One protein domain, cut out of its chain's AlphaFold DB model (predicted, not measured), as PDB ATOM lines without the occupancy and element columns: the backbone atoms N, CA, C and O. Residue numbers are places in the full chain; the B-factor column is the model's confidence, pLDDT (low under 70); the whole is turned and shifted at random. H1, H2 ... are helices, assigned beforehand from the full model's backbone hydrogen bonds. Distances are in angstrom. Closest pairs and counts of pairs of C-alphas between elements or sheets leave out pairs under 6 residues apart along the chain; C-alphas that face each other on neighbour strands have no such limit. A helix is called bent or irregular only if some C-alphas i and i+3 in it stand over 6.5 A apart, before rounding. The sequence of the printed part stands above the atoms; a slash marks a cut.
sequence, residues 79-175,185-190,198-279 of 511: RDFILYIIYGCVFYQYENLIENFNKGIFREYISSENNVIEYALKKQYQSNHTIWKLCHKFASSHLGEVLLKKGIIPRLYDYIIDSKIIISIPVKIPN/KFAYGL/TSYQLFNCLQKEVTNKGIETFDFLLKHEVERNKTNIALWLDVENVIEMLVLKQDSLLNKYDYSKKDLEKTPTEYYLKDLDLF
ATOM      1  N   ARG A  79     149.823  75.802  65.925       86.94
ATOM      2  CA  ARG A  79     148.614  75.320  66.601       86.94
ATOM      3  C   ARG A  79     148.918  74.161  67.550       86.94
ATOM      4  O   ARG A  79     148.465  74.196  68.692       86.94
ATOM      5  N   ASP A  80     149.673  73.156  67.109       89.88
ATOM      6  CA  ASP A  80     150.012  72.006  67.955       89.88
ATOM      7  C   ASP A  80     150.867  72.426  69.161       89.88
ATOM      8  O   ASP A  80     150.613  71.993  70.290       89.88
ATOM      9  N   PHE A  81     151.820  73.340  68.948       92.88
ATOM     10  CA  PHE A  81     152.633  73.907  70.023       92.88
ATOM     11  C   PHE A  81     151.794  74.685  71.047       92.88
ATOM     12  O   PHE A  81     151.969  74.528  72.255       92.88
ATOM     13  N   ILE A  82     150.831  75.492  70.603       89.12
ATOM     14  CA  ILE A  82     149.976  76.248  71.525       89.12
ATOM     15  C   ILE A  82     149.050  75.330  72.316       89.12
ATOM     16  O   ILE A  82     148.875  75.528  73.519       89.12
ATOM     17  N   LEU A  83     148.510  74.285  71.686       86.56
ATOM     18  CA  LEU A  83     147.775  73.253  72.414       86.56
ATOM     19  C   LEU A  83     148.653  72.631  73.505       86.56
ATOM     20  O   LEU A  83     148.193  72.471  74.633       86.56
ATOM     21  N   TYR A  84     149.926  72.349  73.217       91.12
ATOM     22  CA  TYR A  84     150.879  71.869  74.219       91.12
ATOM     23  C   TYR A  84     151.050  72.838  75.404       91.12
ATOM     24  O   TYR A  84     150.988  72.393  76.552       91.12
ATOM     25  N   ILE A  85     151.174  74.147  75.155       91.88
ATOM     26  CA  ILE A  85     151.232  75.170  76.215       91.88
ATOM     27  C   ILE A  85     149.957  75.172  77.065       91.88
ATOM     28  O   ILE A  85     150.029  75.167  78.295       91.88
ATOM     29  N   ILE A  86     148.791  75.159  76.417       87.12
ATOM     30  CA  ILE A  86     147.486  75.184  77.086       87.12
ATOM     31  C   ILE A  86     147.316  73.954  77.980       87.12
ATOM     32  O   ILE A  86     146.968  74.087  79.154       87.12
ATOM     33  N   TYR A  87     147.628  72.766  77.459       85.88
ATOM     34  CA  TYR A  87     147.618  71.543  78.255       85.88
ATOM     35  C   TYR A  87     148.577  71.633  79.436       85.88
ATOM     36  O   TYR A  87     148.202  71.271  80.549       85.88
ATOM     37  N   GLY A  88     149.778  72.180  79.233       88.31
ATOM     38  CA  GLY A  88     150.728  72.380  80.320       88.31
ATOM     39  C   GLY A  88     150.212  73.291  81.432       88.31
ATOM     40  O   GLY A  88     150.449  73.007  82.605       88.31
ATOM     41  N   CYS A  89     149.443  74.330  81.098       87.69
ATOM     42  CA  CYS A  89     148.795  75.192  82.089       87.69
ATOM     43  C   CYS A  89     147.747  74.429  82.910       87.69
ATOM     44  O   CYS A  89     147.755  74.503  84.139       87.69
ATOM     45  N   VAL A  90     146.888  73.650  82.242       81.88
ATOM     46  CA  VAL A  90     145.866  72.825  82.906       81.88
ATOM     47  C   VAL A  90     146.517  71.784  83.819       81.88
ATOM     48  O   VAL A  90     146.092  71.618  84.963       81.88
ATOM     49  N   PHE A  91     147.587  71.124  83.368       81.38
ATOM     50  CA  PHE A  91     148.309  70.148  84.187       81.38
ATOM     51  C   PHE A  91     149.002  70.784  85.390       81.38
ATOM     52  O   PHE A  91     148.917  70.236  86.485       81.38
ATOM     53  N   TYR A  92     149.624  71.954  85.231       86.12
ATOM     54  CA  TYR A  92     150.231  72.667  86.355       86.12
ATOM     55  C   TYR A  92     149.201  73.001  87.441       86.12
ATOM     56  O   TYR A  92     149.447  72.825  88.634       86.12
ATOM     57  N   GLN A  93     148.015  73.458  87.040       82.00
ATOM     58  CA  GLN A  93     146.933  73.757  87.979       82.00
ATOM     59  C   GLN A  93     146.395  72.501  88.655       82.00
ATOM     60  O   GLN A  93     146.141  72.515  89.858       82.00
ATOM     61  N   TYR A  94     146.266  71.410  87.903       76.81
ATOM     62  CA  TYR A  94     145.876  70.114  88.441       76.81
ATOM     63  C   TYR A  94     146.868  69.610  89.500       76.81
ATOM     64  O   TYR A  94     146.454  69.200  90.584       76.81
ATOM     65  N   GLU A  95     148.174  69.695  89.232       77.06
ATOM     66  CA  GLU A  95     149.220  69.293  90.180       77.06
ATOM     67  C   GLU A  95     149.192  70.151  91.454       77.06
ATOM     68  O   GLU A  95     149.206  69.601  92.554       77.06
ATOM     69  N   ASN A  96     149.045  71.475  91.325       79.50
ATOM     70  CA  ASN A  96     148.904  72.369  92.481       79.50
ATOM     71  C   ASN A  96     147.645  72.070  93.303       79.50
ATOM     72  O   ASN A  96     147.672  72.131  94.534       79.50
ATOM     73  N   LEU A  97     146.535  71.740  92.636       72.75
ATOM     74  CA  LEU A  97     145.293  71.357  93.296       72.75
ATOM     75  C   LEU A  97     145.509  70.088  94.135       72.75
ATOM     76  O   LEU A  97     145.193  70.089  95.325       72.75
ATOM     77  N   ILE A  98     146.118  69.047  93.555       69.88
ATOM     78  CA  ILE A  98     146.466  67.808  94.269       69.88
ATOM     79  C   ILE A  98     147.426  68.082  95.429       69.88
ATOM     80  O   ILE A  98     147.222  67.556  96.522       69.88
ATOM     81  N   GLU A  99     148.477  68.880  95.226       72.31
ATOM     82  CA  GLU A  99     149.468  69.154  96.271       72.31
ATOM     83  C   GLU A  99     148.827  69.853  97.479       72.31
ATOM     84  O   GLU A  99     149.073  69.469  98.626       72.31
ATOM     85  N   ASN A 100     147.953  70.831  97.227       68.56
ATOM     86  CA  ASN A 100     147.203  71.523  98.272       68.56
ATOM     87  C   ASN A 100     146.236  70.582  99.007       68.56
ATOM     88  O   ASN A 100     146.122  70.669 100.229       68.56
ATOM     89  N   PHE A 101     145.605  69.639  98.300       63.16
ATOM     90  CA  PHE A 101     144.777  68.603  98.926       63.16
ATOM     91  C   PHE A 101     145.599  67.620  99.772       63.16
ATOM     92  O   PHE A 101     145.214  67.295 100.895       63.16
ATOM     93  N   ASN A 102     146.760  67.181  99.285       62.62
ATOM     94  CA  ASN A 102     147.621  66.224  99.985       62.62
ATOM     95  C   ASN A 102     148.250  66.803 101.255       62.62
ATOM     96  O   ASN A 102     148.455  66.071 102.226       62.62
ATOM     97  N   LYS A 103     148.504  68.117 101.288       65.62
ATOM     98  CA  LYS A 103     148.892  68.840 102.511       65.62
ATOM     99  C   LYS A 103     147.783  68.845 103.577       65.62
ATOM    100  O   LYS A 103     148.068  69.156 104.729       65.62
ATOM    101  N   GLY A 104     146.558  68.457 103.214       56.66
ATOM    102  CA  GLY A 104     145.361  68.505 104.048       56.66
ATOM    103  C   GLY A 104     144.713  67.167 104.432       56.66
ATOM    104  O   GLY A 104     143.524  67.225 104.696       56.66
ATOM    105  N   ILE A 105     145.438  66.026 104.531       50.25
ATOM    106  CA  ILE A 105     145.019  64.705 105.128       50.25
ATOM    107  C   ILE A 105     145.054  63.465 104.181       50.25
ATOM    108  O   ILE A 105     144.534  62.418 104.536       50.25
ATOM    109  N   PHE A 106     145.727  63.446 103.017       50.81
ATOM    110  CA  PHE A 106     145.604  62.273 102.104       50.81
ATOM    111  C   PHE A 106     146.894  61.675 101.531       50.81
ATOM    112  O   PHE A 106     147.053  61.531 100.323       50.81
ATOM    113  N   ARG A 107     147.803  61.217 102.406       47.28
ATOM    114  CA  ARG A 107     148.998  60.455 101.984       47.28
ATOM    115  C   ARG A 107     148.775  58.955 101.728       47.28
ATOM    116  O   ARG A 107     149.615  58.360 101.065       47.28
ATOM    117  N   GLU A 108     147.688  58.338 102.198       49.34
ATOM    118  CA  GLU A 108     147.586  56.862 102.227       49.34
ATOM    119  C   GLU A 108     146.914  56.189 101.011       49.34
ATOM    120  O   GLU A 108     147.058  54.980 100.866       49.34
ATOM    121  N   TYR A 109     146.231  56.910 100.104       45.12
ATOM    122  CA  TYR A 109     145.382  56.265  99.070       45.12
ATOM    123  C   TYR A 109     145.755  56.505  97.591       45.12
ATOM    124  O   TYR A 109     145.240  55.807  96.714       45.12
ATOM    125  N   ILE A 110     146.669  57.437  97.279       47.75
ATOM    126  CA  ILE A 110     147.089  57.721  95.883       47.75
ATOM    127  C   ILE A 110     148.022  56.624  95.316       47.75
ATOM    128  O   ILE A 110     148.296  56.577  94.123       47.75
ATOM    129  N   SER A 111     148.449  55.666  96.137       49.12
ATOM    130  CA  SER A 111     149.256  54.509  95.729       49.12
ATOM    131  C   SER A 111     148.484  53.403  94.988       49.12
ATOM    132  O   SER A 111     149.096  52.404  94.620       49.12
ATOM    133  N   SER A 112     147.172  53.541  94.739       47.97
ATOM    134  CA  SER A 112     146.408  52.526  93.993       47.97
ATOM    135  C   SER A 112     146.407  52.787  92.475       47.97
ATOM    136  O   SER A 112     145.908  53.796  91.981       47.97
ATOM    137  N   GLU A 113     146.986  51.838  91.737       46.97
ATOM    138  CA  GLU A 113     147.456  51.852  90.336       46.97
ATOM    139  C   GLU A 113     146.444  52.167  89.208       46.97
ATOM    140  O   GLU A 113     146.746  51.957  88.037       46.97
ATOM    141  N   ASN A 114     145.250  52.696  89.475       46.12
ATOM    142  CA  ASN A 114     144.155  52.675  88.492       46.12
ATOM    143  C   ASN A 114     143.721  54.034  87.934       46.12
ATOM    144  O   ASN A 114     142.535  54.234  87.654       46.12
ATOM    145  N   ASN A 115     144.627  54.990  87.727       55.62
ATOM    146  CA  ASN A 115     144.263  56.208  87.000       55.62
ATOM    147  C   ASN A 115     144.583  56.082  85.505       55.62
ATOM    148  O   ASN A 115     145.627  56.522  85.060       55.62
ATOM    149  N   VAL A 116     143.695  55.455  84.725       49.22
ATOM    150  CA  VAL A 116     143.895  55.173  83.286       49.22
ATOM    151  C   VAL A 116     144.081  56.445  82.449       49.22
ATOM    152  O   VAL A 116     144.860  56.421  81.505       49.22
ATOM    153  N   ILE A 117     143.433  57.561  82.807       46.91
ATOM    154  CA  ILE A 117     143.555  58.842  82.088       46.91
ATOM    155  C   ILE A 117     144.774  59.628  82.565       46.91
ATOM    156  O   ILE A 117     145.526  60.110  81.733       46.91
ATOM    157  N   GLU A 118     145.051  59.699  83.871       51.66
ATOM    158  CA  GLU A 118     146.330  60.247  84.347       51.66
ATOM    159  C   GLU A 118     147.500  59.415  83.826       51.66
ATOM    160  O   GLU A 118     148.506  59.979  83.444       51.66
ATOM    161  N   TYR A 119     147.371  58.095  83.730       54.44
ATOM    162  CA  TYR A 119     148.362  57.224  83.120       54.44
ATOM    163  C   TYR A 119     148.437  57.462  81.614       54.44
ATOM    164  O   TYR A 119     149.536  57.614  81.115       54.44
ATOM    165  N   ALA A 120     147.326  57.566  80.878       51.16
ATOM    166  CA  ALA A 120     147.349  57.852  79.441       51.16
ATOM    167  C   ALA A 120     147.934  59.242  79.137       51.16
ATOM    168  O   ALA A 120     148.783  59.357  78.261       51.16
ATOM    169  N   LEU A 121     147.564  60.266  79.907       50.53
ATOM    170  CA  LEU A 121     148.040  61.642  79.767       50.53
ATOM    171  C   LEU A 121     149.461  61.824  80.320       50.53
ATOM    172  O   LEU A 121     150.278  62.424  79.637       50.53
ATOM    173  N   LYS A 122     149.833  61.248  81.475       56.53
ATOM    174  CA  LYS A 122     151.233  61.215  81.956       56.53
ATOM    175  C   LYS A 122     152.118  60.356  81.060       56.53
ATOM    176  O   LYS A 122     153.286  60.680  80.898       56.53
ATOM    177  N   LYS A 123     151.603  59.285  80.450       58.72
ATOM    178  CA  LYS A 123     152.332  58.489  79.448       58.72
ATOM    179  C   LYS A 123     152.490  59.267  78.145       58.72
ATOM    180  O   LYS A 123     153.560  59.212  77.549       58.72
ATOM    181  N   GLN A 124     151.474  60.030  77.733       56.12
ATOM    182  CA  GLN A 124     151.528  60.902  76.558       56.12
ATOM    183  C   GLN A 124     152.379  62.162  76.798       56.12
ATOM    184  O   GLN A 124     152.971  62.683  75.855       56.12
ATOM    185  N   TYR A 125     152.490  62.649  78.036       57.69
ATOM    186  CA  TYR A 125     153.179  63.887  78.408       57.69
ATOM    187  C   TYR A 125     154.066  63.726  79.656       57.69
ATOM    188  O   TYR A 125     153.920  64.495  80.598       57.69
ATOM    189  N   GLN A 126     154.954  62.719  79.651       55.81
ATOM    190  CA  GLN A 126     155.897  62.350  80.729       55.81
ATOM    191  C   GLN A 126     156.070  63.417  81.821       55.81
ATOM    192  O   GLN A 126     156.553  64.512  81.548       55.81
ATOM    193  N   SER A 127     155.679  63.063  83.051       54.38
ATOM    194  CA  SER A 127     155.666  63.894  84.261       54.38
ATOM    195  C   SER A 127     156.907  64.777  84.408       54.38
ATOM    196  O   SER A 127     157.913  64.369  84.991       54.38
ATOM    197  N   ASN A 128     156.825  66.005  83.912       72.25
ATOM    198  CA  ASN A 128     157.833  67.020  84.139       72.25
ATOM    199  C   ASN A 128     157.114  68.261  84.660       72.25
ATOM    200  O   ASN A 128     156.870  69.207  83.919       72.25
ATOM    201  N   HIS A 129     156.755  68.234  85.949       80.12
ATOM    202  CA  HIS A 129     156.151  69.363  86.674       80.12
ATOM    203  C   HIS A 129     156.874  70.688  86.364       80.12
ATOM    204  O   HIS A 129     156.256  71.743  86.238       80.12
ATOM    205  N   THR A 130     158.197  70.638  86.158       89.31
ATOM    206  CA  THR A 130     158.995  71.785  85.708       89.31
ATOM    207  C   THR A 130     158.500  72.355  84.377       89.31
ATOM    208  O   THR A 130     158.296  73.560  84.286       89.31
ATOM    209  N   ILE A 131     158.257  71.522  83.363       90.19
ATOM    210  CA  ILE A 131     157.741  71.953  82.054       90.19
ATOM    211  C   ILE A 131     156.342  72.561  82.185       90.19
ATOM    212  O   ILE A 131     156.081  73.605  81.594       90.19
ATOM    213  N   TRP A 132     155.455  71.968  82.985       90.12
ATOM    214  CA  TRP A 132     154.106  72.504  83.220       90.12
ATOM    215  C   TRP A 132     154.132  73.869  83.884       90.12
ATOM    216  O   TRP A 132     153.478  74.807  83.425       90.12
ATOM    217  N   LYS A 133     154.987  74.018  84.893       91.88
ATOM    218  CA  LYS A 133     155.257  75.307  85.522       91.88
ATOM    219  C   LYS A 133     155.799  76.330  84.524       91.88
ATOM    220  O   LYS A 133     155.414  77.495  84.593       91.88
ATOM    221  N   LEU A 134     156.676  75.924  83.603       93.75
ATOM    222  CA  LEU A 134     157.191  76.806  82.552       93.75
ATOM    223  C   LEU A 134     156.103  77.192  81.541       93.75
ATOM    224  O   LEU A 134     156.026  78.366  81.194       93.75
ATOM    225  N   CYS A 135     155.230  76.262  81.139       93.62
ATOM    226  CA  CYS A 135     154.079  76.552  80.277       93.62
ATOM    227  C   CYS A 135     153.157  77.583  80.928       93.62
ATOM    228  O   CYS A 135     152.826  78.581  80.301       93.62
ATOM    229  N   HIS A 136     152.805  77.388  82.203       93.19
ATOM    230  CA  HIS A 136     151.995  78.350  82.948       93.19
ATOM    231  C   HIS A 136     152.705  79.700  83.090       93.19
ATOM    232  O   HIS A 136     152.100  80.743  82.866       93.19
ATOM    233  N   LYS A 137     153.998  79.700  83.440       94.62
ATOM    234  CA  LYS A 137     154.802  80.928  83.536       94.62
ATOM    235  C   LYS A 137     154.804  81.697  82.214       94.62
ATOM    236  O   LYS A 137     154.673  82.913  82.243       94.62
ATOM    237  N   PHE A 138     154.950  80.996  81.091       94.88
ATOM    238  CA  PHE A 138     154.886  81.588  79.762       94.88
ATOM    239  C   PHE A 138     153.489  82.115  79.459       94.88
ATOM    240  O   PHE A 138     153.348  83.259  79.061       94.88
ATOM    241  N   ALA A 139     152.449  81.321  79.696       92.50
ATOM    242  CA  ALA A 139     151.082  81.735  79.425       92.50
ATOM    243  C   ALA A 139     150.673  82.972  80.241       92.50
ATOM    244  O   ALA A 139     149.927  83.793  79.733       92.50
ATOM    245  N   SER A 140     151.197  83.132  81.463       92.56
ATOM    246  CA  SER A 140     151.031  84.333  82.302       92.56
ATOM    247  C   SER A 140     151.995  85.481  81.969       92.56
ATOM    248  O   SER A 140     151.954  86.520  82.627       92.56
ATOM    249  N   SER A 141     152.913  85.287  81.024       92.56
ATOM    250  CA  SER A 141     153.845  86.315  80.572       92.56
ATOM    251  C   SER A 141     153.149  87.275  79.605       92.56
ATOM    252  O   SER A 141     152.053  86.997  79.120       92.56
ATOM    253  N   HIS A 142     153.773  88.410  79.288       89.75
ATOM    254  CA  HIS A 142     153.152  89.374  78.385       89.75
ATOM    255  C   HIS A 142     153.060  88.829  76.951       89.75
ATOM    256  O   HIS A 142     152.009  88.921  76.319       89.75
ATOM    257  N   LEU A 143     154.130  88.202  76.444       90.19
ATOM    258  CA  LEU A 143     154.094  87.549  75.130       90.19
ATOM    259  C   LEU A 143     153.075  86.399  75.093       90.19
ATOM    260  O   LEU A 143     152.337  86.272  74.116       90.19
ATOM    261  N   GLY A 144     153.011  85.579  76.148       91.62
ATOM    262  CA  GLY A 144     152.037  84.493  76.243       91.62
ATOM    263  C   GLY A 144     150.598  84.991  76.299       91.62
ATOM    264  O   GLY A 144     149.754  84.446  75.590       91.62
ATOM    265  N   GLU A 145     150.321  86.067  77.042       89.69
ATOM    266  CA  GLU A 145     149.003  86.702  77.046       89.69
ATOM    267  C   GLU A 145     148.621  87.154  75.635       89.69
ATOM    268  O   GLU A 145     147.542  86.813  75.160       89.69
ATOM    269  N   VAL A 146     149.502  87.854  74.918       88.06
ATOM    270  CA  VAL A 146     149.203  88.302  73.549       88.06
ATOM    271  C   VAL A 146     148.937  87.104  72.628       88.06
ATOM    272  O   VAL A 146     147.897  87.052  71.970       88.06
ATOM    273  N   LEU A 147     149.813  86.097  72.616       87.69
ATOM    274  CA  LEU A 147     149.667  84.945  71.719       87.69
ATOM    275  C   LEU A 147     148.441  84.077  72.049       87.69
ATOM    276  O   LEU A 147     147.764  83.598  71.139       87.69
ATOM    277  N   LEU A 148     148.113  83.882  73.326       86.25
ATOM    278  CA  LEU A 148     147.012  83.007  73.739       86.25
ATOM    279  C   LEU A 148     145.670  83.743  73.804       86.25
ATOM    280  O   LEU A 148     144.674  83.245  73.273       86.25
ATOM    281  N   LYS A 149     145.634  84.923  74.432       83.62
ATOM    282  CA  LYS A 149     144.411  85.703  74.668       83.62
ATOM    283  C   LYS A 149     143.958  86.462  73.434       83.62
ATOM    284  O   LYS A 149     142.760  86.557  73.205       83.62
ATOM    285  N   LYS A 150     144.878  87.038  72.659       76.06
ATOM    286  CA  LYS A 150     144.525  87.778  71.432       76.06
ATOM    287  C   LYS A 150     144.609  86.898  70.191       76.06
ATOM    288  O   LYS A 150     143.865  87.126  69.243       76.06
ATOM    289  N   GLY A 151     145.480  85.890  70.216       70.50
ATOM    290  CA  GLY A 151     145.615  84.915  69.145       70.50
ATOM    291  C   GLY A 151     144.518  83.873  69.177       70.50
ATOM    292  O   GLY A 151     143.566  83.987  68.429       70.50
ATOM    293  N   ILE A 152     144.659  82.833  69.992       69.19
ATOM    294  CA  ILE A 152     144.001  81.552  69.690       69.19
ATOM    295  C   ILE A 152     142.674  81.348  70.430       69.19
ATOM    296  O   ILE A 152     141.695  80.899  69.834       69.19
ATOM    297  N   ILE A 153     142.608  81.695  71.714       73.81
ATOM    298  CA  ILE A 153     141.490  81.312  72.594       73.81
ATOM    299  C   ILE A 153     141.110  82.430  73.586       73.81
ATOM    300  O   ILE A 153     141.150  82.219  74.804       73.81
ATOM    301  N   PRO A 154     140.668  83.613  73.111       76.19
ATOM    302  CA  PRO A 154     140.355  84.750  73.984       76.19
ATOM    303  C   PRO A 154     139.372  84.409  75.105       76.19
ATOM    304  O   PRO A 154     139.518  84.868  76.234       76.19
ATOM    305  N   ARG A 155     138.377  83.567  74.802       77.81
ATOM    306  CA  ARG A 155     137.310  83.194  75.739       77.81
ATOM    307  C   ARG A 155     137.741  82.188  76.793       77.81
ATOM    308  O   ARG A 155     137.138  82.172  77.859       77.81
ATOM    309  N   LEU A 156     138.727  81.342  76.492       76.44
ATOM    310  CA  LEU A 156     139.217  80.315  77.415       76.44
ATOM    311  C   LEU A 156     140.465  80.765  78.175       76.44
ATOM    312  O   LEU A 156     140.788  80.154  79.187       76.44
ATOM    313  N   TYR A 157     141.142  81.825  77.731       83.81
ATOM    314  CA  TYR A 157     142.395  82.282  78.325       83.81
ATOM    315  C   TYR A 157     142.285  82.532  79.834       83.81
ATOM    316  O   TYR A 157     143.012  81.910  80.606       83.81
ATOM    317  N   ASP A 158     141.328  83.357  80.272       81.75
ATOM    318  CA  ASP A 158     141.167  83.665  81.700       81.75
ATOM    319  C   ASP A 158     140.842  82.396  82.508       81.75
ATOM    320  O   ASP A 158     141.299  82.224  83.633       81.75
ATOM    321  N   TYR A 159     140.108  81.450  81.915       78.12
ATOM    322  CA  TYR A 159     139.821  80.160  82.537       78.12
ATOM    323  C   TYR A 159     141.090  79.298  82.686       78.12
ATOM    324  O   TYR A 159     141.261  78.650  83.723       78.12
ATOM    325  N   ILE A 160     141.978  79.314  81.684       78.94
ATOM    326  CA  ILE A 160     143.254  78.578  81.660       78.94
ATOM    327  C   ILE A 160     144.270  79.161  82.625       78.94
ATOM    328  O   ILE A 160     145.057  78.392  83.160       78.94
ATOM    329  N   ILE A 161     144.270  80.469  82.881       81.69
ATOM    330  CA  ILE A 161     145.216  81.095  83.817       81.69
ATOM    331  C   ILE A 161     144.687  81.085  85.257       81.69
ATOM    332  O   ILE A 161     145.426  80.745  86.180       81.69
ATOM    333  N   ASP A 162     143.397  81.361  85.475       74.31
ATOM    334  CA  ASP A 162     142.840  81.565  86.822       74.31
ATOM    335  C   ASP A 162     142.474  80.268  87.571       74.31
ATOM    336  O   ASP A 162     141.819  80.320  88.613       74.31
ATOM    337  N   SER A 163     142.830  79.079  87.074       61.28
ATOM    338  CA  SER A 163     142.481  77.784  87.702       61.28
ATOM    339  C   SER A 163     140.982  77.509  87.861       61.28
ATOM    340  O   SER A 163     140.576  76.553  88.526       61.28
ATOM    341  N   LYS A 164     140.123  78.312  87.223       59.41
ATOM    342  CA  LYS A 164     138.667  78.175  87.344       59.41
ATOM    343  C   LYS A 164     138.152  76.942  86.595       59.41
ATOM    344  O   LYS A 164     137.128  76.396  86.994       59.41
ATOM    345  N   ILE A 165     138.858  76.456  85.572       56.59
ATOM    346  CA  ILE A 165     138.451  75.307  84.730       56.59
ATOM    347  C   ILE A 165     138.187  74.057  85.555       56.59
ATOM    348  O   ILE A 165     137.106  73.481  85.482       56.59
ATOM    349  N   ILE A 166     139.159  73.654  86.372       54.34
ATOM    350  CA  ILE A 166     139.131  72.338  87.020       54.34
ATOM    351  C   ILE A 166     138.057  72.285  88.118       54.34
ATOM    352  O   ILE A 166     137.495  71.228  88.383       54.34
ATOM    353  N   ILE A 167     137.723  73.432  88.720       49.78
ATOM    354  CA  ILE A 167     136.793  73.509  89.856       49.78
ATOM    355  C   ILE A 167     135.363  73.878  89.417       49.78
ATOM    356  O   ILE A 167     134.405  73.476  90.075       49.78
ATOM    357  N   SER A 168     135.174  74.624  88.318       47.50
ATOM    358  CA  SER A 168     133.860  75.210  87.982       47.50
ATOM    359  C   SER A 168     133.131  74.613  86.775       47.50
ATOM    360  O   SER A 168     131.925  74.846  86.640       47.50
ATOM    361  N   ILE A 169     133.786  73.792  85.941       49.00
ATOM    362  CA  ILE A 169     133.143  73.215  84.748       49.00
ATOM    363  C   ILE A 169     131.918  72.338  85.042       49.00
ATOM    364  O   ILE A 169     130.969  72.420  84.260       49.00
ATOM    365  N   PRO A 170     131.803  71.580  86.149       45.28
ATOM    366  CA  PRO A 170     130.611  70.761  86.289       45.28
ATOM    367  C   PRO A 170     129.390  71.543  86.810       45.28
ATOM    368  O   PRO A 170     128.323  70.963  86.988       45.28
ATOM    369  N   VAL A 171     129.503  72.859  87.050       40.78
ATOM    370  CA  VAL A 171     128.436  73.651  87.690       40.78
ATOM    371  C   VAL A 171     127.683  74.557  86.708       40.78
ATOM    372  O   VAL A 171     126.561  74.971  87.000       40.78
ATOM    373  N   LYS A 172     128.241  74.868  85.532       39.38
ATOM    374  CA  LYS A 172     127.607  75.785  84.569       39.38
ATOM    375  C   LYS A 172     127.859  75.367  83.119       39.38
ATOM    376  O   LYS A 172     128.584  76.046  82.404       39.38
ATOM    377  N   ILE A 173     127.214  74.294  82.665       42.81
ATOM    378  CA  ILE A 173     126.883  74.131  81.242       42.81
ATOM    379  C   ILE A 173     125.486  74.743  81.067       42.81
ATOM    380  O   ILE A 173     124.499  74.110  81.448       42.81
ATOM    381  N   PRO A 174     125.347  75.984  80.568       39.75
ATOM    382  CA  PRO A 174     124.039  76.549  80.300       39.75
ATOM    383  C   PRO A 174     123.506  75.890  79.022       39.75
ATOM    384  O   PRO A 174     124.125  76.008  77.967       39.75
ATOM    385  N   ASN A 175     122.340  75.243  79.123       41.38
ATOM    386  CA  ASN A 175     121.495  74.755  78.018       41.38
ATOM    387  C   ASN A 175     121.671  73.302  77.526       41.38
ATOM    388  O   ASN A 175     121.468  73.033  76.343       41.38
ATOM    389  N   LYS A 185     122.492  63.948  88.676       41.84
ATOM    390  CA  LYS A 185     122.772  62.541  88.341       41.84
ATOM    391  C   LYS A 185     123.415  62.382  86.963       41.84
ATOM    392  O   LYS A 185     124.250  61.503  86.782       41.84
ATOM    393  N   PHE A 186     123.085  63.262  86.016       41.19
ATOM    394  CA  PHE A 186     123.592  63.186  84.640       41.19
ATOM    395  C   PHE A 186     124.973  63.831  84.457       41.19
ATOM    396  O   PHE A 186     125.798  63.317  83.700       41.19
ATOM    397  N   ALA A 187     125.272  64.905  85.200       44.59
ATOM    398  CA  ALA A 187     126.550  65.621  85.092       44.59
ATOM    399  C   ALA A 187     127.777  64.726  85.360       44.59
ATOM    400  O   ALA A 187     128.858  64.978  84.831       44.59
ATOM    401  N   TYR A 188     127.607  63.638  86.120       46.03
ATOM    402  CA  TYR A 188     128.719  62.827  86.606       46.03
ATOM    403  C   TYR A 188     128.599  61.328  86.360       46.03
ATOM    404  O   TYR A 188     129.414  60.630  86.906       46.03
ATOM    405  N   GLY A 189     127.660  60.810  85.553       43.28
ATOM    406  CA  GLY A 189     127.720  59.415  85.049       43.28
ATOM    407  C   GLY A 189     127.670  58.279  86.081       43.28
ATOM    408  O   GLY A 189     127.816  57.116  85.710       43.28
ATOM    409  N   LEU A 190     127.427  58.582  87.355       43.62
ATOM    410  CA  LEU A 190     127.435  57.585  88.416       43.62
ATOM    411  C   LEU A 190     126.211  56.670  88.346       43.62
ATOM    412  O   LEU A 190     125.072  57.110  88.519       43.62
ATOM    413  N   THR A 198     132.759  53.285 101.063       61.62
ATOM    414  CA  THR A 198     132.722  54.261 102.166       61.62
ATOM    415  C   THR A 198     132.461  55.662 101.601       61.62
ATOM    416  O   THR A 198     132.877  55.959 100.481       61.62
ATOM    417  N   SER A 199     131.819  56.563 102.358       53.22
ATOM    418  CA  SER A 199     131.568  57.952 101.915       53.22
ATOM    419  C   SER A 199     132.835  58.643 101.384       53.22
ATOM    420  O   SER A 199     132.767  59.496 100.504       53.22
ATOM    421  N   TYR A 200     133.997  58.219 101.887       51.97
ATOM    422  CA  TYR A 200     135.318  58.647 101.456       51.97
ATOM    423  C   TYR A 200     135.752  58.080 100.087       51.97
ATOM    424  O   TYR A 200     136.170  58.834  99.209       51.97
ATOM    425  N   GLN A 201     135.611  56.772  99.856       54.44
ATOM    426  CA  GLN A 201     135.886  56.173  98.543       54.44
ATOM    427  C   GLN A 201     134.926  56.715  97.469       54.44
ATOM    428  O   GLN A 201     135.346  56.960  96.340       54.44
ATOM    429  N   LEU A 202     133.667  56.988  97.836       54.09
ATOM    430  CA  LEU A 202     132.678  57.593  96.945       54.09
ATOM    431  C   LEU A 202     133.082  59.022  96.568       54.09
ATOM    432  O   LEU A 202     132.987  59.381  95.401       54.09
ATOM    433  N   PHE A 203     133.587  59.808  97.525       54.28
ATOM    434  CA  PHE A 203     134.119  61.151  97.276       54.28
ATOM    435  C   PHE A 203     135.314  61.133  96.309       54.28
ATOM    436  O   PHE A 203     135.339  61.915  95.363       54.28
ATOM    437  N   ASN A 204     136.256  60.199  96.475       54.62
ATOM    438  CA  ASN A 204     137.406  60.069  95.574       54.62
ATOM    439  C   ASN A 204     137.000  59.606  94.163       54.62
ATOM    440  O   ASN A 204     137.516  60.127  93.173       54.62
ATOM    441  N   CYS A 205     136.065  58.654  94.047       55.62
ATOM    442  CA  CYS A 205     135.515  58.222  92.757       55.62
ATOM    443  C   CYS A 205     134.770  59.362  92.053       55.62
ATOM    444  O   CYS A 205     135.026  59.615  90.877       55.62
ATOM    445  N   LEU A 206     133.926  60.089  92.794       55.72
ATOM    446  CA  LEU A 206     133.251  61.303  92.334       55.72
ATOM    447  C   LEU A 206     134.257  62.322  91.819       55.72
ATOM    448  O   LEU A 206     134.135  62.777  90.692       55.72
ATOM    449  N   GLN A 207     135.269  62.659  92.615       60.72
ATOM    450  CA  GLN A 207     136.265  63.662  92.258       60.72
ATOM    451  C   GLN A 207     137.048  63.260  91.007       60.72
ATOM    452  O   GLN A 207     137.220  64.075  90.107       60.72
ATOM    453  N   LYS A 208     137.457  61.993  90.906       60.78
ATOM    454  CA  LYS A 208     138.128  61.455  89.719       60.78
ATOM    455  C   LYS A 208     137.253  61.564  88.475       60.78
ATOM    456  O   LYS A 208     137.730  61.982  87.424       60.78
ATOM    457  N   GLU A 209     135.979  61.201  88.581       63.41
ATOM    458  CA  GLU A 209     135.045  61.287  87.461       63.41
ATOM    459  C   GLU A 209     134.738  62.741  87.082       63.41
ATOM    460  O   GLU A 209     134.755  63.078  85.900       63.41
ATOM    461  N   VAL A 210     134.568  63.627  88.069       61.97
ATOM    462  CA  VAL A 210     134.426  65.079  87.880       61.97
ATOM    463  C   VAL A 210     135.636  65.649  87.142       61.97
ATOM    464  O   VAL A 210     135.475  66.386  86.173       61.97
ATOM    465  N   THR A 211     136.849  65.310  87.579       62.59
ATOM    466  CA  THR A 211     138.091  65.782  86.962       62.59
ATOM    467  C   THR A 211     138.231  65.260  85.538       62.59
ATOM    468  O   THR A 211     138.504  66.051  84.641       62.59
ATOM    469  N   ASN A 212     138.015  63.961  85.309       65.75
ATOM    470  CA  ASN A 212     138.134  63.371  83.976       65.75
ATOM    471  C   ASN A 212     137.134  63.997  83.004       65.75
ATOM    472  O   ASN A 212     137.533  64.468  81.943       65.75
ATOM    473  N   LYS A 213     135.862  64.115  83.403       68.50
ATOM    474  CA  LYS A 213     134.845  64.803  82.600       68.50
ATOM    475  C   LYS A 213     135.154  66.282  82.415       68.50
ATOM    476  O   LYS A 213     134.863  66.832  81.358       68.50
ATOM    477  N   GLY A 214     135.759  66.932  83.408       69.19
ATOM    478  CA  GLY A 214     136.243  68.306  83.308       69.19
ATOM    479  C   GLY A 214     137.330  68.462  82.244       69.19
ATOM    480  O   GLY A 214     137.239  69.372  81.424       69.19
ATOM    481  N   ILE A 215     138.309  67.552  82.205       68.56
ATOM    482  CA  ILE A 215     139.370  67.520  81.186       68.56
ATOM    483  C   ILE A 215     138.792  67.202  79.804       68.56
ATOM    484  O   ILE A 215     139.127  67.892  78.850       68.56
ATOM    485  N   GLU A 216     137.908  66.210  79.685       71.25
ATOM    486  CA  GLU A 216     137.239  65.870  78.419       71.25
ATOM    487  C   GLU A 216     136.396  67.037  77.895       71.25
ATOM    488  O   GLU A 216     136.473  67.389  76.720       71.25
ATOM    489  N   THR A 217     135.634  67.689  78.778       71.19
ATOM    490  CA  THR A 217     134.861  68.889  78.437       71.19
ATOM    491  C   THR A 217     135.790  70.023  78.021       71.19
ATOM    492  O   THR A 217     135.499  70.727  77.059       71.19
ATOM    493  N   PHE A 218     136.920  70.199  78.708       72.44
ATOM    494  CA  PHE A 218     137.909  71.202  78.341       72.44
ATOM    495  C   PHE A 218     138.549  70.917  76.977       72.44
ATOM    496  O   PHE A 218     138.596  71.821  76.154       72.44
ATOM    497  N   ASP A 219     138.987  69.685  76.708       75.25
ATOM    498  CA  ASP A 219     139.524  69.268  75.405       75.25
ATOM    499  C   ASP A 219     138.491  69.484  74.293       75.25
ATOM    500  O   ASP A 219     138.811  70.051  73.248       75.25
ATOM    501  N   PHE A 220     137.227  69.127  74.540       78.12
ATOM    502  CA  PHE A 220     136.130  69.395  73.616       78.12
ATOM    503  C   PHE A 220     135.960  70.897  73.344       78.12
ATOM    504  O   PHE A 220     135.952  71.313  72.185       78.12
ATOM    505  N   LEU A 221     135.858  71.721  74.394       74.19
ATOM    506  CA  LEU A 221     135.714  73.174  74.269       74.19
ATOM    507  C   LEU A 221     136.917  73.799  73.567       74.19
ATOM    508  O   LEU A 221     136.737  74.692  72.745       74.19
ATOM    509  N   LEU A 222     138.124  73.323  73.864       77.31
ATOM    510  CA  LEU A 222     139.358  73.793  73.259       77.31
ATOM    511  C   LEU A 222     139.395  73.459  71.769       77.31
ATOM    512  O   LEU A 222     139.591  74.358  70.960       77.31
ATOM    513  N   LYS A 223     139.160  72.199  71.386       78.69
ATOM    514  CA  LYS A 223     139.096  71.785  69.975       78.69
ATOM    515  C   LYS A 223     138.075  72.608  69.207       78.69
ATOM    516  O   LYS A 223     138.391  73.159  68.158       78.69
ATOM    517  N   HIS A 224     136.889  72.745  69.781       80.19
ATOM    518  CA  HIS A 224     135.793  73.478  69.182       80.19
ATOM    519  C   HIS A 224     136.061  74.988  69.082       80.19
ATOM    520  O   HIS A 224     135.723  75.603  68.071       80.19
ATOM    521  N   GLU A 225     136.682  75.603  70.094       77.38
ATOM    522  CA  GLU A 225     137.095  77.006  70.014       77.38
ATOM    523  C   GLU A 225     138.144  77.163  68.916       77.38
ATOM    524  O   GLU A 225     137.964  77.990  68.034       77.38
ATOM    525  N   VAL A 226     139.173  76.313  68.882       74.81
ATOM    526  CA  VAL A 226     140.233  76.383  67.868       74.81
ATOM    527  C   VAL A 226     139.704  76.128  66.445       74.81
ATOM    528  O   VAL A 226     140.223  76.695  65.491       74.81
ATOM    529  N   GLU A 227     138.664  75.311  66.270       76.75
ATOM    530  CA  GLU A 227     138.003  75.109  64.971       76.75
ATOM    531  C   GLU A 227     137.144  76.304  64.537       76.75
ATOM    532  O   GLU A 227     137.102  76.643  63.354       76.75
ATOM    533  N   ARG A 228     136.446  76.952  65.478       74.50
ATOM    534  CA  ARG A 228     135.597  78.118  65.184       74.50
ATOM    535  C   ARG A 228     136.399  79.383  64.945       74.50
ATOM    536  O   ARG A 228     135.970  80.248  64.180       74.50
ATOM    537  N   ASN A 229     137.523  79.515  65.635       66.19
ATOM    538  CA  ASN A 229     138.316  80.721  65.613       66.19
ATOM    539  C   ASN A 229     139.249  80.690  64.398       66.19
ATOM    540  O   ASN A 229     140.346  80.138  64.436       66.19
ATOM    541  N   LYS A 230     138.817  81.330  63.306       64.50
ATOM    542  CA  LYS A 230     139.708  81.768  62.217       64.50
ATOM    543  C   LYS A 230     140.544  82.950  62.710       64.50
ATOM    544  O   LYS A 230     140.338  84.084  62.289       64.50
ATOM    545  N   THR A 231     141.374  82.715  63.712       60.84
ATOM    546  CA  THR A 231     142.100  83.780  64.397       60.84
ATOM    547  C   THR A 231     143.175  84.378  63.511       60.84
ATOM    548  O   THR A 231     143.660  83.746  62.576       60.84
ATOM    549  N   ASN A 232     143.589  85.602  63.846       61.69
ATOM    550  CA  ASN A 232     144.649  86.306  63.122       61.69
ATOM    551  C   ASN A 232     146.050  85.722  63.388       61.69
ATOM    552  O   ASN A 232     147.000  86.156  62.742       61.69
ATOM    553  N   ILE A 233     146.187  84.791  64.344       71.38
ATOM    554  CA  ILE A 233     147.445  84.120  64.691       71.38
ATOM    555  C   ILE A 233     147.240  82.611  64.582       71.38
ATOM    556  O   ILE A 233     146.797  81.964  65.533       71.38
ATOM    557  N   ALA A 234     147.551  82.061  63.413       73.88
ATOM    558  CA  ALA A 234     147.398  80.637  63.120       73.88
ATOM    559  C   ALA A 234     148.719  79.985  62.690       73.88
ATOM    560  O   ALA A 234     148.891  78.772  62.836       73.88
ATOM    561  N   LEU A 235     149.658  80.782  62.182       80.56
ATOM    562  CA  LEU A 235     150.893  80.312  61.570       80.56
ATOM    563  C   LEU A 235     152.121  80.809  62.336       80.56
ATOM    564  O   LEU A 235     152.076  81.816  63.039       80.56
ATOM    565  N   TRP A 236     153.257  80.137  62.132       82.94
ATOM    566  CA  TRP A 236     154.553  80.578  62.663       82.94
ATOM    567  C   TRP A 236     154.881  82.029  62.278       82.94
ATOM    568  O   TRP A 236     155.349  82.795  63.115       82.94
ATOM    569  N   LEU A 237     154.536  82.440  61.054       81.56
ATOM    570  CA  LEU A 237     154.705  83.817  60.583       81.56
ATOM    571  C   LEU A 237     153.909  84.835  61.418       81.56
ATOM    572  O   LEU A 237     154.337  85.974  61.589       81.56
ATOM    573  N   ASP A 238     152.752  84.452  61.962       84.50
ATOM    574  CA  ASP A 238     151.971  85.360  62.797       84.50
ATOM    575  C   ASP A 238     152.652  85.616  64.145       84.50
ATOM    576  O   ASP A 238     152.577  86.734  64.649       84.50
ATOM    577  N   VAL A 239     153.375  84.632  64.689       86.19
ATOM    578  CA  VAL A 239     154.193  84.806  65.902       86.19
ATOM    579  C   VAL A 239     155.286  85.840  65.665       86.19
ATOM    580  O   VAL A 239     155.468  86.746  66.474       86.19
ATOM    581  N   GLU A 240     155.984  85.739  64.538       87.12
ATOM    582  CA  GLU A 240     157.030  86.695  64.169       87.12
ATOM    583  C   GLU A 240     156.455  88.096  63.974       87.12
ATOM    584  O   GLU A 240     156.997  89.059  64.506       87.12
ATOM    585  N   ASN A 241     155.299  88.199  63.316       88.62
ATOM    586  CA  ASN A 241     154.562  89.452  63.177       88.62
ATOM    587  C   ASN A 241     154.118  90.027  64.534       88.62
ATOM    588  O   ASN A 241     154.072  91.242  64.694       88.62
ATOM    589  N   VAL A 242     153.775  89.191  65.518       89.44
ATOM    590  CA  VAL A 242     153.473  89.659  66.880       89.44
ATOM    591  C   VAL A 242     154.730  90.195  67.552       89.44
ATOM    592  O   VAL A 242     154.687  91.274  68.132       89.44
ATOM    593  N   ILE A 243     155.863  89.501  67.445       90.00
ATOM    594  CA  ILE A 243     157.138  89.995  67.984       90.00
ATOM    595  C   ILE A 243     157.519  91.314  67.299       90.00
ATOM    596  O   ILE A 243     157.872  92.281  67.971       90.00
ATOM    597  N   GLU A 244     157.375  91.392  65.977       90.94
ATOM    598  CA  GLU A 244     157.601  92.607  65.199       90.94
ATOM    599  C   GLU A 244     156.664  93.739  65.628       90.94
ATOM    600  O   GLU A 244     157.108  94.870  65.802       90.94
ATOM    601  N   MET A 245     155.385  93.454  65.873       91.44
ATOM    602  CA  MET A 245     154.434  94.430  66.403       91.44
ATOM    603  C   MET A 245     154.881  94.962  67.768       91.44
ATOM    604  O   MET A 245     154.878  96.175  67.982       91.44
ATOM    605  N   LEU A 246     155.262  94.071  68.685       88.94
ATOM    606  CA  LEU A 246     155.663  94.434  70.045       88.94
ATOM    607  C   LEU A 246     156.955  95.267  70.052       88.94
ATOM    608  O   LEU A 246     157.074  96.207  70.840       88.94
ATOM    609  N   VAL A 247     157.899  94.958  69.155       89.50
ATOM    610  CA  VAL A 247     159.216  95.609  69.092       89.50
ATOM    611  C   VAL A 247     159.213  96.866  68.216       89.50
ATOM    612  O   VAL A 247     159.669  97.919  68.659       89.50
ATOM    613  N   LEU A 248     158.694  96.781  66.987       90.25
ATOM    614  CA  LEU A 248     158.725  97.862  65.990       90.25
ATOM    615  C   LEU A 248     157.506  98.787  66.045       90.25
ATOM    616  O   LEU A 248     157.533  99.859  65.442       90.25
ATOM    617  N   LYS A 249     156.433  98.391  66.742       90.69
ATOM    618  CA  LYS A 249     155.212  99.195  66.941       90.69
ATOM    619  C   LYS A 249     154.570  99.680  65.632       90.69
ATOM    620  O   LYS A 249     154.045 100.792  65.567       90.69
ATOM    621  N   GLN A 250     154.624  98.860  64.582       89.94
ATOM    622  CA  GLN A 250     154.077  99.217  63.273       89.94
ATOM    623  C   GLN A 250     152.545  99.280  63.307       89.94
ATOM    624  O   GLN A 250     151.889  98.308  63.682       89.94
ATOM    625  N   ASP A 251     151.972 100.393  62.840       91.31
ATOM    626  CA  ASP A 251     150.519 100.628  62.855       91.31
ATOM    627  C   ASP A 251     149.728  99.562  62.082       91.31
ATOM    628  O   ASP A 251     148.652  99.154  62.513       91.31
ATOM    629  N   SER A 252     150.272  99.048  60.976       90.50
ATOM    630  CA  SER A 252     149.645  97.965  60.206       90.50
ATOM    631  C   SER A 252     149.470  96.687  61.028       90.50
ATOM    632  O   SER A 252     148.420  96.052  60.955       90.50
ATOM    633  N   LEU A 253     150.474  96.321  61.832       89.62
ATOM    634  CA  LEU A 253     150.431  95.131  62.681       89.62
ATOM    635  C   LEU A 253     149.585  95.365  63.937       89.62
ATOM    636  O   LEU A 253     148.818  94.486  64.319       89.62
ATOM    637  N   LEU A 254     149.654  96.566  64.523       90.38
ATOM    638  CA  LEU A 254     148.779  96.973  65.628       90.38
ATOM    639  C   LEU A 254     147.300  96.850  65.237       90.38
ATOM    640  O   LEU A 254     146.511  96.263  65.974       90.38
ATOM    641  N   ASN A 255     146.945  97.327  64.041       89.44
ATOM    642  CA  ASN A 255     145.596  97.198  63.497       89.44
ATOM    643  C   ASN A 255     145.240  95.737  63.179       89.44
ATOM    644  O   ASN A 255     144.129  95.310  63.485       89.44
ATOM    645  N   LYS A 256     146.174  94.951  62.609       86.31
ATOM    646  CA  LYS A 256     145.962  93.516  62.323       86.31
ATOM    647  C   LYS A 256     145.595  92.732  63.589       86.31
ATOM    648  O   LYS A 256     144.768  91.827  63.519       86.31
ATOM    649  N   TYR A 257     146.193  93.061  64.732       86.12
ATOM    650  CA  TYR A 257     146.014  92.312  65.980       86.12
ATOM    651  C   TYR A 257     145.135  93.009  67.027       86.12
ATOM    652  O   TYR A 257     145.097  92.554  68.169       86.12
ATOM    653  N   ASP A 258     144.421  94.076  66.646       87.31
ATOM    654  CA  ASP A 258     143.562  94.861  67.546       87.31
ATOM    655  C   ASP A 258     144.286  95.226  68.859       87.31
ATOM    656  O   ASP A 258     143.875  94.880  69.978       87.31
ATOM    657  N   TYR A 259     145.452  95.861  68.698       86.50
ATOM    658  CA  TYR A 259     146.363  96.189  69.787       86.50
ATOM    659  C   TYR A 259     146.621  97.696  69.851       86.50
ATOM    660  O   TYR A 259     147.019  98.324  68.869       86.50
ATOM    661  N   SER A 260     146.391  98.304  71.018       89.00
ATOM    662  CA  SER A 260     146.538  99.751  71.175       89.00
ATOM    663  C   SER A 260     147.976 100.138  71.538       89.00
ATOM    664  O   SER A 260     148.657  99.445  72.295       89.00
ATOM    665  N   LYS A 261     148.436 101.310  71.074       88.75
ATOM    666  CA  LYS A 261     149.752 101.856  71.473       88.75
ATOM    667  C   LYS A 261     149.887 102.008  72.992       88.75
ATOM    668  O   LYS A 261     150.961 101.770  73.536       88.75
ATOM    669  N   LYS A 262     148.784 102.320  73.683       88.25
ATOM    670  CA  LYS A 262     148.747 102.444  75.148       88.25
ATOM    671  C   LYS A 262     149.046 101.129  75.862       88.25
ATOM    672  O   LYS A 262     149.524 101.158  76.989       88.25
ATOM    673  N   ASP A 263     148.754  99.987  75.246       84.25
ATOM    674  CA  ASP A 263     149.052  98.684  75.841       84.25
ATOM    675  C   ASP A 263     150.533  98.316  75.684       84.25
ATOM    676  O   ASP A 263     151.090  97.672  76.568       84.25
ATOM    677  N   LEU A 264     151.202  98.809  74.633       82.94
ATOM    678  CA  LEU A 264     152.651  98.648  74.449       82.94
ATOM    679  C   LEU A 264     153.476  99.477  75.440       82.94
ATOM    680  O   LEU A 264     154.563  99.066  75.833       82.94
ATOM    681  N   GLU A 265     152.990 100.659  75.821       85.25
ATOM    682  CA  GLU A 265     153.706 101.574  76.723       85.25
ATOM    683  C   GLU A 265     153.761 101.077  78.175       85.25
ATOM    684  O   GLU A 265     154.592 101.542  78.951       85.25
ATOM    685  N   LYS A 266     152.903 100.121  78.550       84.31
ATOM    686  CA  LYS A 266     152.811  99.602  79.923       84.31
ATOM    687  C   LYS A 266     153.864  98.546  80.250       84.31
ATOM    688  O   LYS A 266     154.131  98.325  81.428       84.31
ATOM    689  N   THR A 267     154.438  97.888  79.244       80.75
ATOM    690  CA  THR A 267     155.317  96.729  79.448       80.75
ATOM    691  C   THR A 267     156.780  97.106  79.218       80.75
ATOM    692  O   THR A 267     157.151  97.447  78.090       80.75
ATOM    693  N   PRO A 268     157.643  97.020  80.248       84.19
ATOM    694  CA  PRO A 268     159.073  97.256  80.083       84.19
ATOM    695  C   PRO A 268     159.715  96.258  79.115       84.19
ATOM    696  O   PRO A 268     159.366  95.077  79.079       84.19
ATOM    697  N   THR A 269     160.692  96.732  78.345       77.38
ATOM    698  CA  THR A 269     161.313  95.977  77.249       77.38
ATOM    699  C   THR A 269     162.009  94.691  77.698       77.38
ATOM    700  O   THR A 269     162.001  93.692  76.984       77.38
ATOM    701  N   GLU A 270     162.557  94.694  78.910       80.56
ATOM    702  CA  GLU A 270     163.226  93.551  79.542       80.56
ATOM    703  C   GLU A 270     162.328  92.313  79.726       80.56
ATOM    704  O   GLU A 270     162.836  91.189  79.777       80.56
ATOM    705  N   TYR A 271     161.004  92.490  79.812       85.50
ATOM    706  CA  TYR A 271     160.073  91.370  79.968       85.50
ATOM    707  C   TYR A 271     159.925  90.580  78.674       85.50
ATOM    708  O   TYR A 271     159.928  89.353  78.719       85.50
ATOM    709  N   TYR A 272     159.917  91.251  77.518       84.25
ATOM    710  CA  TYR A 272     159.830  90.557  76.235       84.25
ATOM    711  C   TYR A 272     160.993  89.577  76.040       84.25
ATOM    712  O   TYR A 272     160.810  88.543  75.408       84.25
ATOM    713  N   LEU A 273     162.182  89.877  76.588       82.62
ATOM    714  CA  LEU A 273     163.384  89.085  76.312       82.62
ATOM    715  C   LEU A 273     163.313  87.759  77.050       82.62
ATOM    716  O   LEU A 273     163.471  86.693  76.461       82.62
ATOM    717  N   LYS A 274     162.971  87.847  78.336       88.75
ATOM    718  CA  LYS A 274     162.720  86.687  79.190       88.75
ATOM    719  C   LYS A 274     161.574  85.838  78.646       88.75
ATOM    720  O   LYS A 274     161.641  84.614  78.722       88.75
ATOM    721  N   ASP A 275     160.546  86.483  78.102       91.75
ATOM    722  CA  ASP A 275     159.388  85.815  77.523       91.75
ATOM    723  C   ASP A 275     159.731  85.072  76.227       91.75
ATOM    724  O   ASP A 275     159.297  83.935  76.047       91.75
ATOM    725  N   LEU A 276     160.535  85.677  75.345       89.19
ATOM    726  CA  LEU A 276     160.983  85.036  74.108       89.19
ATOM    727  C   LEU A 276     161.919  83.859  74.394       89.19
ATOM    728  O   LEU A 276     161.744  82.792  73.814       89.19
ATOM    729  N   ASP A 277     162.873  84.010  75.310       89.19
ATOM    730  CA  ASP A 277     163.766  82.904  75.673       89.19
ATOM    731  C   ASP A 277     162.973  81.737  76.280       89.19
ATOM    732  O   ASP A 277     163.235  80.566  75.999       89.19
ATOM    733  N   LEU A 278     161.949  82.045  77.083       92.38
ATOM    734  CA  LEU A 278     161.034  81.040  77.609       92.38
ATOM    735  C   LEU A 278     160.218  80.364  76.494       92.38
ATOM    736  O   LEU A 278     160.067  79.142  76.521       92.38
ATOM    737  N   PHE A 279     159.731  81.130  75.516       93.62
ATOM    738  CA  PHE A 279     159.038  80.613  74.334       93.62
ATOM    739  C   PHE A 279     159.925  79.657  73.527       93.62
ATOM    740  O   PHE A 279     159.517  78.528  73.267       93.62
TER     741      PHE A 279
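What this domain is: This is residues 79 to 175, 185 to 190 and 198 to 279 of the 511 residues of the protein "Bacteriophage abortive infection AbiH" of Succinivibrio dextrinosolvens DSM 3072 (UniProt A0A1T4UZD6). Two long helices, H1 and H7, run near each other and opposite ways along an elongated body, with shorter helices gathered round them: H3 and H5 pack on H1, and H6 touches both long helices. At one end of the long axis lies a loose head made by the hairpin of H8 and H9 with the short H10, while H11 packs on H3 and H4; H2 touches no helix and follows a long unnamed stretch, residues 103 to 115. The printed part has 185 residues with eleven named helices, H1 to H11 in order, and no named strand; the class is all helix, and the helices that touch are mostly crossed. The whole is only just compact, close to loose, with a radius of gyration of the C-alphas of 19.0 A and spans of 63 by 37 by 27 A.

Where its parts are: H1, residues 79 to 102, begins with C-alpha 79 at (148.614, 75.320, 66.601) and is 34.6 A long from first to last C-alpha. H2 is residues 116 to 124, H3 residues 129 to 139, 15.2 A, and H4 residues 142 to 152, 14.9 A. H5, residues 154 to 161, and H6, residues 164 to 171, are irregular: C-alphas 155 and 158 are 7.1 A apart, and C-alphas 167 and 170 are 7.6 A apart. H7, residues 199 to 228, is the longest helix at 42.1 A, and its C-alpha 199 is at (131.568, 57.952, 101.915). H8 is residues 236 to 248, 18.1 A, H9 residues 251 to 256 and H10 residues 261 to 264. H11, residues 269 to 279, is 15.8 A long and ends with C-alpha 279 at (159.038, 80.613, 74.334).

How they stand to each other: H1 touches H3 with its residues 85 to 95 alone, at a steep tilt of 60 degrees, opposite ways; the closest C-alphas, of Gly 88 and Trp 132, are 4.5 A apart. With residues 86 to 90 alone H1 touches H5, the C-alphas of Val 90 and Ile 160 being closest at 6.4 A. H1 and H6 only just touch, with 3 pairs of C-alphas within 8 A, the closest those of Tyr 94 and Ile 166 at 7.2 A. H6 touches residues 210 to 218 of H7 alone, about perpendicular at 77 degrees, with the C-alphas of Ile 169 and Gly 214 closest at 6.0 A. H2 and H7 are close but not clearly touching, the C-alphas of Ile 117 and Asn 212 being closest at 7.3 A. H4 and H5 touch only at the corner, with the C-alphas of Lys 149 and Tyr 157 closest at 5.4 A. H11 touches H4 at a steep tilt of 60 degrees, the same way, with the C-alphas of Leu 143 and Asp 275 closest at 6.1 A. H11 also touches H3, the C-alphas of Phe 138 and Leu 278 being closest at 6.5 A. H8 and H9 form a hairpin, with the C-alphas of Met 245 and Leu 253 closest at 5.5 A. H10 is close to H8 but not clearly touching it, the C-alphas of Leu 246 and Leu 264 being closest at 6.8 A. H1 is apart from H8, H9, H10 and H11. Every O i to N i+4 pair is within hydrogen-bond range in H1, H2, H3, H4, H7, H8 and H9, against 2 of 4 in H5, 2 of 4 in H6 and 5 of 7 in H11; H10 is too short for such a pair.

The domain as a whole: The two C-alphas farthest apart, of Thr 198 and Asp 251, are 63.3 A apart. Residues 176 to 184 and 191 to 197 are not printed; the gaps are 16.0 A from C-alpha 175 to C-alpha 185 and 15.1 A from C-alpha 190 to C-alpha 198. The link from H6 to H7 runs across these cuts, and the link from H1 to H2 is long. The mean pLDDT of the printed part is 72.9, and 71 residues are under 70, among them residues 100 to 127, 163 to 175, 185 to 190 and 198 to 215.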